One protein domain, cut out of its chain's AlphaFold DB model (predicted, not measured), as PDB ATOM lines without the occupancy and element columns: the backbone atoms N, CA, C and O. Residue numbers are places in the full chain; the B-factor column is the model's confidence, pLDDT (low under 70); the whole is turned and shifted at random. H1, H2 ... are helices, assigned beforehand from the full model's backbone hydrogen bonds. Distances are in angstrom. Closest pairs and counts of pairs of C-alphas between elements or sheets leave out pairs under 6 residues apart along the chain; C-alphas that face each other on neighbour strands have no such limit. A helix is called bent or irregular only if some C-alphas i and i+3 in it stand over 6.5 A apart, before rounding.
ATOM      1  N   TRP A 110      34.675  23.387 -24.096       91.88
ATOM      2  CA  TRP A 110      35.390  24.145 -25.133       91.88
ATOM      3  C   TRP A 110      35.957  23.271 -26.259       91.88
ATOM      4  O   TRP A 110      36.127  23.744 -27.374       91.88
ATOM      5  N   VAL A 111      36.181  21.980 -26.008       91.56
ATOM      6  CA  VAL A 111      36.838  21.060 -26.955       91.56
ATOM      7  C   VAL A 111      35.861  20.018 -27.502       91.56
ATOM      8  O   VAL A 111      34.669  20.047 -27.200       91.56
ATOM      9  N   LYS A 112      36.315  19.088 -28.347       91.06
ATOM     10  CA  LYS A 112      35.494  17.956 -28.819       91.06
ATOM     11  C   LYS A 112      35.126  16.983 -27.696       91.06
ATOM     12  O   LYS A 112      35.867  16.803 -26.735       91.06
ATOM     13  N   PHE A 113      33.993  16.295 -27.868       93.44
ATOM     14  CA  PHE A 113      33.526  15.280 -26.921       93.44
ATOM     15  C   PHE A 113      34.617  14.214 -26.683       93.44
ATOM     16  O   PHE A 113      35.086  13.612 -27.653       93.44
ATOM     17  N   PRO A 114      34.993  13.927 -25.421       92.62
ATOM     18  CA  PRO A 114      36.115  13.040 -25.092       92.62
ATOM     19  C   PRO A 114      35.885  11.566 -25.461       92.62
ATOM     20  O   PRO A 114      36.821  10.771 -25.403       92.62
ATOM     21  N   GLY A 115      34.664  11.185 -25.844       95.81
ATOM     22  CA  GLY A 115      34.320   9.819 -26.229       95.81
ATOM     23  C   GLY A 115      33.896   8.953 -25.043       95.81
ATOM     24  O   GLY A 115      34.369   9.100 -23.917       95.81
ATOM     25  N   VAL A 116      32.982   8.017 -25.300       96.94
ATOM     26  CA  VAL A 116      32.388   7.199 -24.232       96.94
ATOM     27  C   VAL A 116      33.399   6.236 -23.607       96.94
ATOM     28  O   VAL A 116      33.340   6.013 -22.403       96.94
ATOM     29  N   SER A 117      34.350   5.719 -24.384       97.44
ATOM     30  CA  SER A 117      35.410   4.829 -23.893       97.44
ATOM     31  C   SER A 117      36.252   5.490 -22.798       97.44
ATOM     32  O   SER A 117      36.535   4.874 -21.772       97.44
ATOM     33  N   ASN A 118      36.597   6.770 -22.980       96.69
ATOM     34  CA  ASN A 118      37.363   7.534 -21.998       96.69
ATOM     35  C   ASN A 118      36.566   7.760 -20.715       96.69
ATOM     36  O   ASN A 118      37.077   7.506 -19.628       96.69
ATOM     37  N   LEU A 119      35.302   8.163 -20.839       97.31
ATOM     38  CA  LEU A 119      34.439   8.398 -19.684       97.31
ATOM     39  C   LEU A 119      34.145   7.103 -18.911       97.31
ATOM     40  O   LEU A 119      34.228   7.077 -17.689       97.31
ATOM     41  N   ALA A 120      33.882   6.000 -19.611       96.81
ATOM     42  CA  ALA A 120      33.663   4.702 -18.980       96.81
ATOM     43  C   ALA A 120      34.899   4.241 -18.192       96.81
ATOM     44  O   ALA A 120      34.766   3.800 -17.051       96.81
ATOM     45  N   ARG A 121      36.100   4.427 -18.759       96.62
ATOM     46  CA  ARG A 121      37.371   4.160 -18.073       96.62
ATOM     47  C   ARG A 121      37.538   5.026 -16.821       96.62
ATOM     48  O   ARG A 121      37.930   4.494 -15.789       96.62
ATOM     49  N   MET A 122      37.212   6.318 -16.890       93.75
ATOM     50  CA  MET A 122      37.259   7.229 -15.735       93.75
ATOM     51  C   MET A 122      36.290   6.819 -14.622       93.75
ATOM     52  O   MET A 122      36.634   6.906 -13.450       93.75
ATOM     53  N   ALA A 123      35.104   6.328 -14.981       91.19
ATOM     54  CA  ALA A 123      34.107   5.845 -14.029       91.19
ATOM     55  C   ALA A 123      34.382   4.420 -13.502       91.19
ATOM     56  O   ALA A 123      33.586   3.908 -12.718       91.19
ATOM     57  N   GLY A 124      35.449   3.748 -13.955       92.00
ATOM     58  CA  GLY A 124      35.742   2.360 -13.583       92.00
ATOM     59  C   GLY A 124      34.715   1.349 -14.115       92.00
ATOM     60  O   GLY A 124      34.415   0.355 -13.458       92.00
ATOM     61  N   MET A 125      34.130   1.603 -15.291       92.12
ATOM     62  CA  MET A 125      33.054   0.793 -15.874       92.12
ATOM     63  C   MET A 125      33.361   0.332 -17.300       92.12
ATOM     64  O   MET A 125      34.126   0.953 -18.035       92.12
ATOM     65  N   SER A 126      32.666  -0.719 -17.747       95.69
ATOM     66  CA  SER A 126      32.556  -1.008 -19.179       95.69
ATOM     67  C   SER A 126      31.690   0.045 -19.878       95.69
ATOM     68  O   SER A 126      30.774   0.610 -19.275       95.69
ATOM     69  N   GLU A 127      31.916   0.282 -21.173       97.31
ATOM     70  CA  GLU A 127      31.149   1.280 -21.933       97.31
ATOM     71  C   GLU A 127      29.635   1.056 -21.883       97.31
ATOM     72  O   GLU A 127      28.868   2.006 -21.727       97.31
ATOM     73  N   SER A 128      29.192  -0.195 -22.023       94.50
ATOM     74  CA  SER A 128      27.768  -0.541 -22.001       94.50
ATOM     75  C   SER A 128      27.148  -0.237 -20.639       94.50
ATOM     76  O   SER A 128      26.066   0.350 -20.567       94.50
ATOM     77  N   LYS A 129      27.855  -0.577 -19.553       92.44
ATOM     78  CA  LYS A 129      27.412  -0.295 -18.184       92.44
ATOM     79  C   LYS A 129      27.362   1.210 -17.928       92.44
ATOM     80  O   LYS A 129      26.345   1.700 -17.441       92.44
ATOM     81  N   TYR A 130      28.400   1.935 -18.343       96.19
ATOM     82  CA  TYR A 130      28.490   3.386 -18.222       96.19
ATOM     83  C   TYR A 130      27.337   4.099 -18.938       96.19
ATOM     84  O   TYR A 130      26.633   4.888 -18.318       96.19
ATOM     85  N   LYS A 131      27.062   3.775 -20.212       95.50
ATOM     86  CA  LYS A 131      25.949   4.378 -20.976       95.50
ATOM     87  C   LYS A 131      24.607   4.189 -20.261       95.50
ATOM     88  O   LYS A 131      23.816   5.126 -20.179       95.50
ATOM     89  N   LEU A 132      24.352   2.988 -19.734       90.06
ATOM     90  CA  LEU A 132      23.115   2.675 -19.014       90.06
ATOM     91  C   LEU A 132      23.026   3.372 -17.653       90.06
ATOM     92  O   LEU A 132      21.930   3.753 -17.250       90.06
ATOM     93  N   ALA A 133      24.138   3.484 -16.926       83.19
ATOM     94  CA  ALA A 133      24.190   4.163 -15.635       83.19
ATOM     95  C   ALA A 133      24.036   5.680 -15.806       83.19
ATOM     96  O   ALA A 133      23.160   6.273 -15.184       83.19
ATOM     97  N   PHE A 134      24.774   6.285 -16.740       89.12
ATOM     98  CA  PHE A 134      24.667   7.707 -17.070       89.12
ATOM     99  C   PHE A 134      23.242   8.074 -17.503       89.12
ATOM    100  O   PHE A 134      22.659   9.018 -16.976       89.12
ATOM    101  N   LYS A 135      22.624   7.263 -18.377       86.62
ATOM    102  CA  LYS A 135      21.226   7.456 -18.786       86.62
ATOM    103  C   LYS A 135      20.238   7.296 -17.636       86.62
ATOM    104  O   LYS A 135      19.214   7.960 -17.635       86.62
ATOM    105  N   ARG A 136      20.513   6.441 -16.650       81.19
ATOM    106  CA  ARG A 136      19.664   6.333 -15.454       81.19
ATOM    107  C   ARG A 136      19.777   7.559 -14.547       81.19
ATOM    108  O   ARG A 136      18.762   7.973 -14.006       81.19
ATOM    109  N   VAL A 137      20.978   8.123 -14.397       75.25
ATOM    110  CA  VAL A 137      21.235   9.279 -13.520       75.25
ATOM    111  C   VAL A 137      20.751  10.586 -14.150       75.25
ATOM    112  O   VAL A 137      20.048  11.352 -13.502       75.25
ATOM    113  N   PHE A 138      21.076  10.825 -15.422       76.06
ATOM    114  CA  PHE A 138      20.824  12.105 -16.099       76.06
ATOM    115  C   PHE A 138      19.678  12.060 -17.113       76.06
ATOM    116  O   PHE A 138      19.388  13.061 -17.760       76.06
ATOM    117  N   ASN A 139      19.031  10.903 -17.280       82.19
ATOM    118  CA  ASN A 139      17.988  10.676 -18.284       82.19
ATOM    119  C   ASN A 139      18.432  10.964 -19.736       82.19
ATOM    120  O   ASN A 139      17.597  11.176 -20.613       82.19
ATOM    121  N   ASP A 140      19.741  10.934 -20.012       82.81
ATOM    122  CA  ASP A 140      20.299  11.212 -21.337       82.81
ATOM    123  C   ASP A 140      21.588  10.421 -21.609       82.81
ATOM    124  O   ASP A 140      22.164   9.780 -20.730       82.81
ATOM    125  N   THR A 141      22.045  10.420 -22.857       92.62
ATOM    126  CA  THR A 141      23.345   9.863 -23.226       92.62
ATOM    127  C   THR A 141      24.470  10.851 -22.896       92.62
ATOM    128  O   THR A 141      24.267  12.057 -23.015       92.62
ATOM    129  N   PRO A 142      25.685  10.370 -22.575       94.44
ATOM    130  CA  PRO A 142      26.831  11.239 -22.297       94.44
ATOM    131  C   PRO A 142      27.121  12.267 -23.401       94.44
ATOM    132  O   PRO A 142      27.459  13.409 -23.110       94.44
ATOM    133  N   ASN A 143      26.973  11.873 -24.672       94.38
ATOM    134  CA  ASN A 143      27.216  12.763 -25.806       94.38
ATOM    135  C   ASN A 143      26.129  13.837 -25.938       94.38
ATOM    136  O   ASN A 143      26.445  14.999 -26.155       94.38
ATOM    137  N   ASN A 144      24.856  13.469 -25.788       88.44
ATOM    138  CA  ASN A 144      23.769  14.449 -25.837       88.44
ATOM    139  C   ASN A 144      23.825  15.417 -24.655       88.44
ATOM    140  O   ASN A 144      23.663  16.616 -24.858       88.44
ATOM    141  N   PHE A 145      24.124  14.918 -23.453       89.94
ATOM    142  CA  PHE A 145      24.350  15.750 -22.276       89.94
ATOM    143  C   PHE A 145      25.468  16.767 -22.541       89.94
ATOM    144  O   PHE A 145      25.260  17.967 -22.391       89.94
ATOM    145  N   PHE A 146      26.618  16.313 -23.050       92.94
ATOM    146  CA  PHE A 146      27.713  17.199 -23.452       92.94
ATOM    147  C   PHE A 146      27.278  18.249 -24.483       92.94
ATOM    148  O   PHE A 146      27.559  19.430 -24.308       92.94
ATOM    149  N   LEU A 147      26.581  17.842 -25.548       87.88
ATOM    150  CA  LEU A 147      26.106  18.764 -26.584       87.88
ATOM    151  C   LEU A 147      25.112  19.792 -26.030       87.88
ATOM    152  O   LEU A 147      25.149  20.944 -26.451       87.88
ATOM    153  N   THR A 148      24.267  19.383 -25.085       84.12
ATOM    154  CA  THR A 148      23.268  20.233 -24.427       84.12
ATOM    155  C   THR A 148      23.944  21.276 -23.541       84.12
ATOM    156  O   THR A 148      23.696  22.467 -23.691       84.12
ATOM    157  N   GLU A 149      24.868  20.863 -22.675       87.56
ATOM    158  CA  GLU A 149      25.629  21.782 -21.815       87.56
ATOM    159  C   GLU A 149      26.508  22.736 -22.631       87.56
ATOM    160  O   GLU A 149      26.579  23.939 -22.363       87.56
ATOM    161  N   LYS A 150      27.118  22.232 -23.706       88.56
ATOM    162  CA  LYS A 150      27.892  23.044 -24.646       88.56
ATOM    163  C   LYS A 150      27.025  24.079 -25.362       88.56
ATOM    164  O   LYS A 150      27.456  25.211 -25.572       88.56
ATOM    165  N   LEU A 151      25.783  23.724 -25.675       84.06
ATOM    166  CA  LEU A 151      24.805  24.628 -26.270       84.06
ATOM    167  C   LEU A 151      24.338  25.700 -25.272       84.06
ATOM    168  O   LEU A 151      24.251  26.877 -25.630       84.06
ATOM    169  N   PHE A 152      24.144  25.343 -24.000       82.12
ATOM    170  CA  PHE A 152      23.912  26.321 -22.932       82.12
ATOM    171  C   PHE A 152      25.081  27.297 -22.773       82.12
ATOM    172  O   PHE A 152      24.853  28.498 -22.608       82.12
ATOM    173  N   LEU A 153      26.325  26.817 -22.861       85.88
ATOM    174  CA  LEU A 153      27.507  27.678 -22.864       85.88
ATOM    175  C   LEU A 153      27.505  28.619 -24.076       85.88
ATOM    176  O   LEU A 153      27.605  29.830 -23.894       85.88
ATOM    177  N   ALA A 154      27.301  28.095 -25.288       84.44
ATOM    178  CA  ALA A 154      27.210  28.888 -26.516       84.44
ATOM    179  C   ALA A 154      26.170  30.010 -26.395       84.44
ATOM    180  O   ALA A 154      26.412  31.160 -26.760       84.44
ATOM    181  N   LYS A 155      25.018  29.694 -25.805       80.25
ATOM    182  CA  LYS A 155      23.966  30.660 -25.514       80.25
ATOM    183  C   LYS A 155      24.408  31.730 -24.517       80.25
ATOM    184  O   LYS A 155      24.159  32.906 -24.762       80.25
ATOM    185  N   ARG A 156      25.077  31.359 -23.419       81.25
ATOM    186  CA  ARG A 156      25.622  32.332 -22.453       81.25
ATOM    187  C   ARG A 156      26.598  33.294 -23.131       81.25
ATOM    188  O   ARG A 156      26.484  34.502 -22.927       81.25
ATOM    189  N   LEU A 157      27.479  32.773 -23.985       83.31
ATOM    190  CA  LEU A 157      28.421  33.571 -24.774       83.31
ATOM    191  C   LEU A 157      27.687  34.506 -25.746       83.31
ATOM    192  O   LEU A 157      27.976  35.697 -25.766       83.31
ATOM    193  N   LEU A 158      26.655  34.037 -26.457       80.50
ATOM    194  CA  LEU A 158      25.817  34.898 -27.309       80.50
ATOM    195  C   LEU A 158      25.154  36.038 -26.526       80.50
ATOM    196  O   LEU A 158      25.007  37.146 -27.039       80.50
ATOM    197  N   THR A 159      24.712  35.762 -25.298       77.56
ATOM    198  CA  THR A 159      24.038  36.761 -24.459       77.56
ATOM    199  C   THR A 159      24.982  37.749 -23.784       77.56
ATOM    200  O   THR A 159      24.519  38.818 -23.403       77.56
ATOM    201  N   SER A 160      26.270  37.418 -23.653       80.19
ATOM    202  CA  SER A 160      27.273  38.294 -23.027       80.19
ATOM    203  C   SER A 160      27.491  39.597 -23.803       80.19
ATOM    204  O   SER A 160      27.735  40.637 -23.203       80.19
ATOM    205  N   GLY A 161      27.335  39.550 -25.132       77.31
ATOM    206  CA  GLY A 161      27.690  40.648 -26.030       77.31
ATOM    207  C   GLY A 161      29.140  40.606 -26.522       77.31
ATOM    208  O   GLY A 161      29.460  41.362 -27.432       77.31
ATOM    209  N   ASP A 162      29.968  39.693 -26.002       78.81
ATOM    210  CA  ASP A 162      31.391  39.569 -26.356       78.81
ATOM    211  C   ASP A 162      31.617  38.968 -27.754       78.81
ATOM    212  O   ASP A 162      32.694  39.102 -28.326       78.81
ATOM    213  N   TYR A 163      30.592  38.326 -28.324       80.50
ATOM    214  CA  TYR A 163      30.649  37.660 -29.625       80.50
ATOM    215  C   TYR A 163      29.651  38.277 -30.609       80.50
ATOM    216  O   TYR A 163      28.476  38.520 -30.303       80.50
ATOM    217  N   ASN A 164      30.102  38.477 -31.843       72.12
ATOM    218  CA  ASN A 164      29.362  39.202 -32.868       72.12
ATOM    219  C   ASN A 164      28.414  38.298 -33.660       72.12
ATOM    220  O   ASN A 164      27.401  38.779 -34.186       72.12
ATOM    221  N   SER A 165      28.688  36.993 -33.724       76.06
ATOM    222  CA  SER A 165      27.872  36.048 -34.488       76.06
ATOM    223  C   SER A 165      27.831  34.636 -33.897       76.06
ATOM    224  O   SER A 165      28.725  34.205 -33.175       76.06
ATOM    225  N   VAL A 166      26.800  33.879 -34.283       78.88
ATOM    226  CA  VAL A 166      26.691  32.437 -33.999       78.88
ATOM    227  C   VAL A 166      27.865  31.665 -34.605       78.88
ATOM    228  O   VAL A 166      28.314  30.676 -34.033       78.88
ATOM    229  N   LEU A 167      28.376  32.123 -35.750       79.19
ATOM    230  CA  LEU A 167      29.489  31.487 -36.443       79.19
ATOM    231  C   LEU A 167      30.796  31.605 -35.649       79.19
ATOM    232  O   LEU A 167      31.532  30.633 -35.553       79.19
ATOM    233  N   GLU A 168      31.054  32.768 -35.054       81.75
ATOM    234  CA  GLU A 168      32.226  33.021 -34.208       81.75
ATOM    235  C   GLU A 168      32.247  32.083 -32.995       81.75
ATOM    236  O   GLU A 168      33.237  31.405 -32.750       81.75
ATOM    237  N   ILE A 169      31.106  31.927 -32.320       86.12
ATOM    238  CA  ILE A 169      30.962  30.986 -31.199       86.12
ATOM    239  C   ILE A 169      31.061  29.533 -31.660       86.12
ATOM    240  O   ILE A 169      31.604  28.694 -30.947       86.12
ATOM    241  N   ALA A 170      30.540  29.212 -32.845       84.75
ATOM    242  CA  ALA A 170      30.671  27.872 -33.400       84.75
ATOM    243  C   ALA A 170      32.143  27.507 -33.651       84.75
ATOM    244  O   ALA A 170      32.519  26.361 -33.408       84.75
ATOM    245  N   TYR A 171      32.965  28.464 -34.097       85.19
ATOM    246  CA  TYR A 171      34.413  28.285 -34.215       85.19
ATOM    247  C   TYR A 171      35.087  28.158 -32.848       85.19
ATOM    248  O   TYR A 171      35.828  27.198 -32.646       85.19
ATOM    249  N   GLU A 172      34.786  29.061 -31.912       88.38
ATOM    250  CA  GLU A 172      35.383  29.084 -30.569       88.38
ATOM    251  C   GLU A 172      35.124  27.789 -29.791       88.38
ATOM    252  O   GLU A 172      35.999  27.241 -29.132       88.38
ATOM    253  N   LEU A 173      33.908  27.256 -29.908       88.69
ATOM    254  CA  LEU A 173      33.508  26.012 -29.264       88.69
ATOM    255  C   LEU A 173      33.769  24.782 -30.149       88.69
ATOM    256  O   LEU A 173      33.211  23.724 -29.885       88.69
ATOM    257  N   GLU A 174      34.556  24.871 -31.219       88.06
ATOM    258  CA  GLU A 174      34.881  23.741 -32.106       88.06
ATOM    259  C   GLU A 174      33.662  22.918 -32.595       88.06
ATOM    260  O   GLU A 174      33.719  21.686 -32.731       88.06
ATOM    261  N   TYR A 175      32.521  23.560 -32.864       80.88
ATOM    262  CA  TYR A 175      31.384  22.867 -33.468       80.88
ATOM    263  C   TYR A 175      31.753  22.411 -34.886       80.88
ATOM    264  O   TYR A 175      32.118  23.202 -35.755       80.88
ATOM    265  N   SER A 176      31.616  21.113 -35.163       68.00
ATOM    266  CA  SER A 176      31.736  20.607 -36.534       68.00
ATOM    267  C   SER A 176      30.580  21.133 -37.391       68.00
ATOM    268  O   SER A 176      29.476  21.319 -36.880       68.00
ATOM    269  N   LYS A 177      30.787  21.302 -38.709       60.41
ATOM    270  CA  LYS A 177      29.741  21.755 -39.660       60.41
ATOM    271  C   LYS A 177      28.399  21.021 -39.500       60.41
ATOM    272  O   LYS A 177      27.349  21.627 -39.675       60.41
ATOM    273  N   ILE A 178      28.436  19.735 -39.147       56.44
ATOM    274  CA  ILE A 178      27.253  18.881 -38.960       56.44
ATOM    275  C   ILE A 178      26.509  19.222 -37.649       56.44
ATOM    276  O   ILE A 178      25.283  19.164 -37.605       56.44
ATOM    277  N   ASN A 179      27.224  19.653 -36.607       60.28
ATOM    278  CA  ASN A 179      26.677  19.933 -35.274       60.28
ATOM    279  C   ASN A 179      26.245  21.395 -35.060       60.28
ATOM    280  O   ASN A 179      25.787  21.731 -33.971       60.28
ATOM    281  N   ILE A 180      26.352  22.266 -36.070       59.75
ATOM    282  CA  ILE A 180      25.876  23.661 -35.967       59.75
ATOM    283  C   ILE A 180      24.342  23.742 -36.115       59.75
ATOM    284  O   ILE A 180      23.712  24.680 -35.635       59.75
ATOM    285  N   SER A 181      23.702  22.750 -36.745       61.94
ATOM    286  CA  SER A 181      22.243  22.737 -36.966       61.94
ATOM    287  C   SER A 181      21.411  22.831 -35.664       61.94
ATOM    288  O   SER A 181      20.515  23.679 -35.608       61.94
ATOM    289  N   PRO A 182      21.726  22.077 -34.585       58.75
ATOM    290  CA  PRO A 182      21.132  22.259 -33.253       58.75
ATOM    291  C   PRO A 182      21.291  23.676 -32.688       58.75
ATOM    292  O   PRO A 182      20.324  24.251 -32.197       58.75
ATOM    293  N   LEU A 183      22.483  24.271 -32.828       58.91
ATOM    294  CA  LEU A 183      22.757  25.638 -32.380       58.91
ATOM    295  C   LEU A 183      21.832  26.636 -33.087       58.91
ATOM    296  O   LEU A 183      21.224  27.464 -32.423       58.91
ATOM    297  N   TYR A 184      21.633  26.508 -34.403       57.97
ATOM    298  CA  TYR A 184      20.690  27.348 -35.151       57.97
ATOM    299  C   TYR A 184      19.212  27.073 -34.825       57.97
ATOM    300  O   TYR A 184      18.409  28.005 -34.824       57.97
ATOM    301  N   THR A 185      18.824  25.821 -34.555       52.53
ATOM    302  CA  THR A 185      17.421  25.454 -34.274       52.53
ATOM    303  C   THR A 185      16.969  25.862 -32.873       52.53
ATOM    304  O   THR A 185      15.846  26.346 -32.723       52.53
ATOM    305  N   GLU A 186      17.829  25.754 -31.860       49.22
ATOM    306  CA  GLU A 186      17.510  26.182 -30.491       49.22
ATOM    307  C   GLU A 186      17.541  27.712 -30.339       49.22
ATOM    308  O   GLU A 186      16.648  28.303 -29.722       49.22
ATOM    309  N   VAL A 187      18.471  28.374 -31.037       51.28
ATOM    310  CA  VAL A 187      18.474  29.831 -31.273       51.28
ATOM    311  C   VAL A 187      17.148  30.307 -31.883       51.28
ATOM    312  O   VAL A 187      16.639  31.365 -31.510       51.28
ATOM    313  N   ASN A 188      16.530  29.506 -32.756       46.62
ATOM    314  CA  ASN A 188      15.236  29.812 -33.373       46.62
ATOM    315  C   ASN A 188      14.042  29.682 -32.399       46.62
ATOM    316  O   ASN A 188      13.007  30.316 -32.603       46.62
ATOM    317  N   LEU A 189      14.155  28.915 -31.310       41.81
ATOM    318  CA  LEU A 189      13.141  28.845 -30.242       41.81
ATOM    319  C   LEU A 189      13.308  29.967 -29.206       41.81
ATOM    320  O   LEU A 189      12.320  30.474 -28.673       41.81
ATOM    321  N   GLU A 190      14.541  30.427 -29.000       43.94
ATOM    322  CA  GLU A 190      14.881  31.656 -28.270       43.94
ATOM    323  C   GLU A 190      14.802  32.923 -29.115       43.94
ATOM    324  O   GLU A 190      15.271  33.992 -28.701       43.94
ATOM    325  N   SER A 191      14.125  32.824 -30.261       45.72
ATOM    326  CA  SER A 191      13.872  33.925 -31.174       45.72
ATOM    327  C   SER A 191      13.482  35.203 -30.459       45.72
ATOM    328  O   SER A 191      13.860  36.227 -30.950       45.72
ATOM    329  N   CYS A 192      12.847  35.251 -29.284       42.16
ATOM    330  CA  CYS A 192      12.617  36.537 -28.613       42.16
ATOM    331  C   CYS A 192      13.879  37.267 -28.118       42.16
ATOM    332  O   CYS A 192      13.873  38.490 -28.153       42.16
ATOM    333  N   LEU A 193      14.926  36.593 -27.635       42.47
ATOM    334  CA  LEU A 193      16.131  37.248 -27.099       42.47
ATOM    335  C   LEU A 193      17.113  37.587 -28.222       42.47
ATOM    336  O   LEU A 193      17.659  38.687 -28.267       42.47
ATOM    337  N   ILE A 194      17.227  36.683 -29.193       43.94
ATOM    338  CA  ILE A 194      17.973  36.921 -30.426       43.94
ATOM    339  C   ILE A 194      17.227  37.909 -31.307       43.94
ATOM    340  O   ILE A 194      17.873  38.791 -31.822       43.94
ATOM    341  N   PHE A 195      15.897  37.909 -31.377       42.34
ATOM    342  CA  PHE A 195      15.115  39.019 -31.938       42.34
ATOM    343  C   PHE A 195      15.242  40.259 -31.072       42.34
ATOM    344  O   PHE A 195      15.239  41.323 -31.636       42.34
ATOM    345  N   THR A 196      15.425  40.209 -29.750       43.94
ATOM    346  CA  THR A 196      15.688  41.442 -28.979       43.94
ATOM    347  C   THR A 196      17.048  42.028 -29.355       43.94
ATOM    348  O   THR A 196      17.120  43.224 -29.597       43.94
ATOM    349  N   ASN A 197      18.093  41.209 -29.505       45.78
ATOM    350  CA  ASN A 197      19.432  41.639 -29.927       45.78
ATOM    351  C   ASN A 197      19.524  41.963 -31.428       45.78
ATOM    352  O   ASN A 197      20.173  42.925 -31.815       45.78
ATOM    353  N   LEU A 198      18.837  41.214 -32.282       42.97
ATOM    354  CA  LEU A 198      18.742  41.417 -33.726       42.97
ATOM    355  C   LEU A 198      17.811  42.587 -34.031       42.97
ATOM    356  O   LEU A 198      18.130  43.363 -34.904       42.97
ATOM    357  N   VAL A 199      16.736  42.810 -33.269       45.94
ATOM    358  CA  VAL A 199      15.964  44.063 -33.282       45.94
ATOM    359  C   VAL A 199      16.798  45.193 -32.696       45.94
ATOM    360  O   VAL A 199      16.736  46.271 -33.248       45.94
ATOM    361  N   ARG A 200      17.636  45.002 -31.667       50.78
ATOM    362  CA  ARG A 200      18.597  46.027 -31.195       50.78
ATOM    363  C   ARG A 200      19.577  46.437 -32.303       50.78
ATOM    364  O   ARG A 200      19.857  47.619 -32.442       50.78
ATOM    365  N   ARG A 201      20.024  45.487 -33.133       52.22
ATOM    366  CA  ARG A 201      20.923  45.711 -34.281       52.22
ATOM    367  C   ARG A 201      20.202  46.214 -35.543       52.22
ATOM    368  O   ARG A 201      20.704  47.112 -36.196       52.22
TER     369      ARG A 201
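This is residues 110 to 201 of the 337 residues of an uncharacterized protein of Abscondita terminalis (UniProt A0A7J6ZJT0). Long helix H3 runs along a loose rod; H1 and H2 make a corner at one end, H4 and H5 cross H3 farther along, and H6 lies at the far end. The printed part, 92 residues with six named helices in order H1 to H6 and no named strand, is all helix, its packing mostly crossed. The radius of gyration of the C-alphas is 15.9 A; they span 50 by 23 by 22 A.

H1, residues 116 to 122, touches residues 127 to 131 alone of H2, residues 127 to 138, about perpendicular at 84 degrees; the closest C-alphas, of Ala 120 and Glu 127, are 5.2 A apart. H3, residues 142 to 160, touches H2 with residues 142 to 145 alone, closest C-alphas Phe 134 and Pro 142, 6.7 A. Its residues 154 to 158 alone touch H4, residues 166 to 172, at a steep tilt of 65 degrees; the closest C-alphas, Ala 154 and Ile 169, are 6.4 A apart. H5, residues 177 to 189, is close to H3 but not clearly touching, closest C-alphas Leu 151 and Leu 183, 6.5 A. H6, residues 191 to 201, and H3 are near each other. Every O i to N i+4 pair is within hydrogen-bond range in H1, H2, H3, H4 and H6, and 6 of 9 in H5.

H1 begins at C-alpha 116 (32.388, 7.199, -24.232). H3 is 27.1 A long, H5 20.4 A. H5 is only just irregular, C-alphas 178 and 181 being 6.6 A apart. H6 ends at C-alpha 201 (20.923, 45.711, -34.281).

The farthest C-alphas, Ser 126 and Arg 200, are 50.5 A apart. The printed part has no cut, and its links between helices are tight. In this model pLDDT is under 70 for residues 176 to 201.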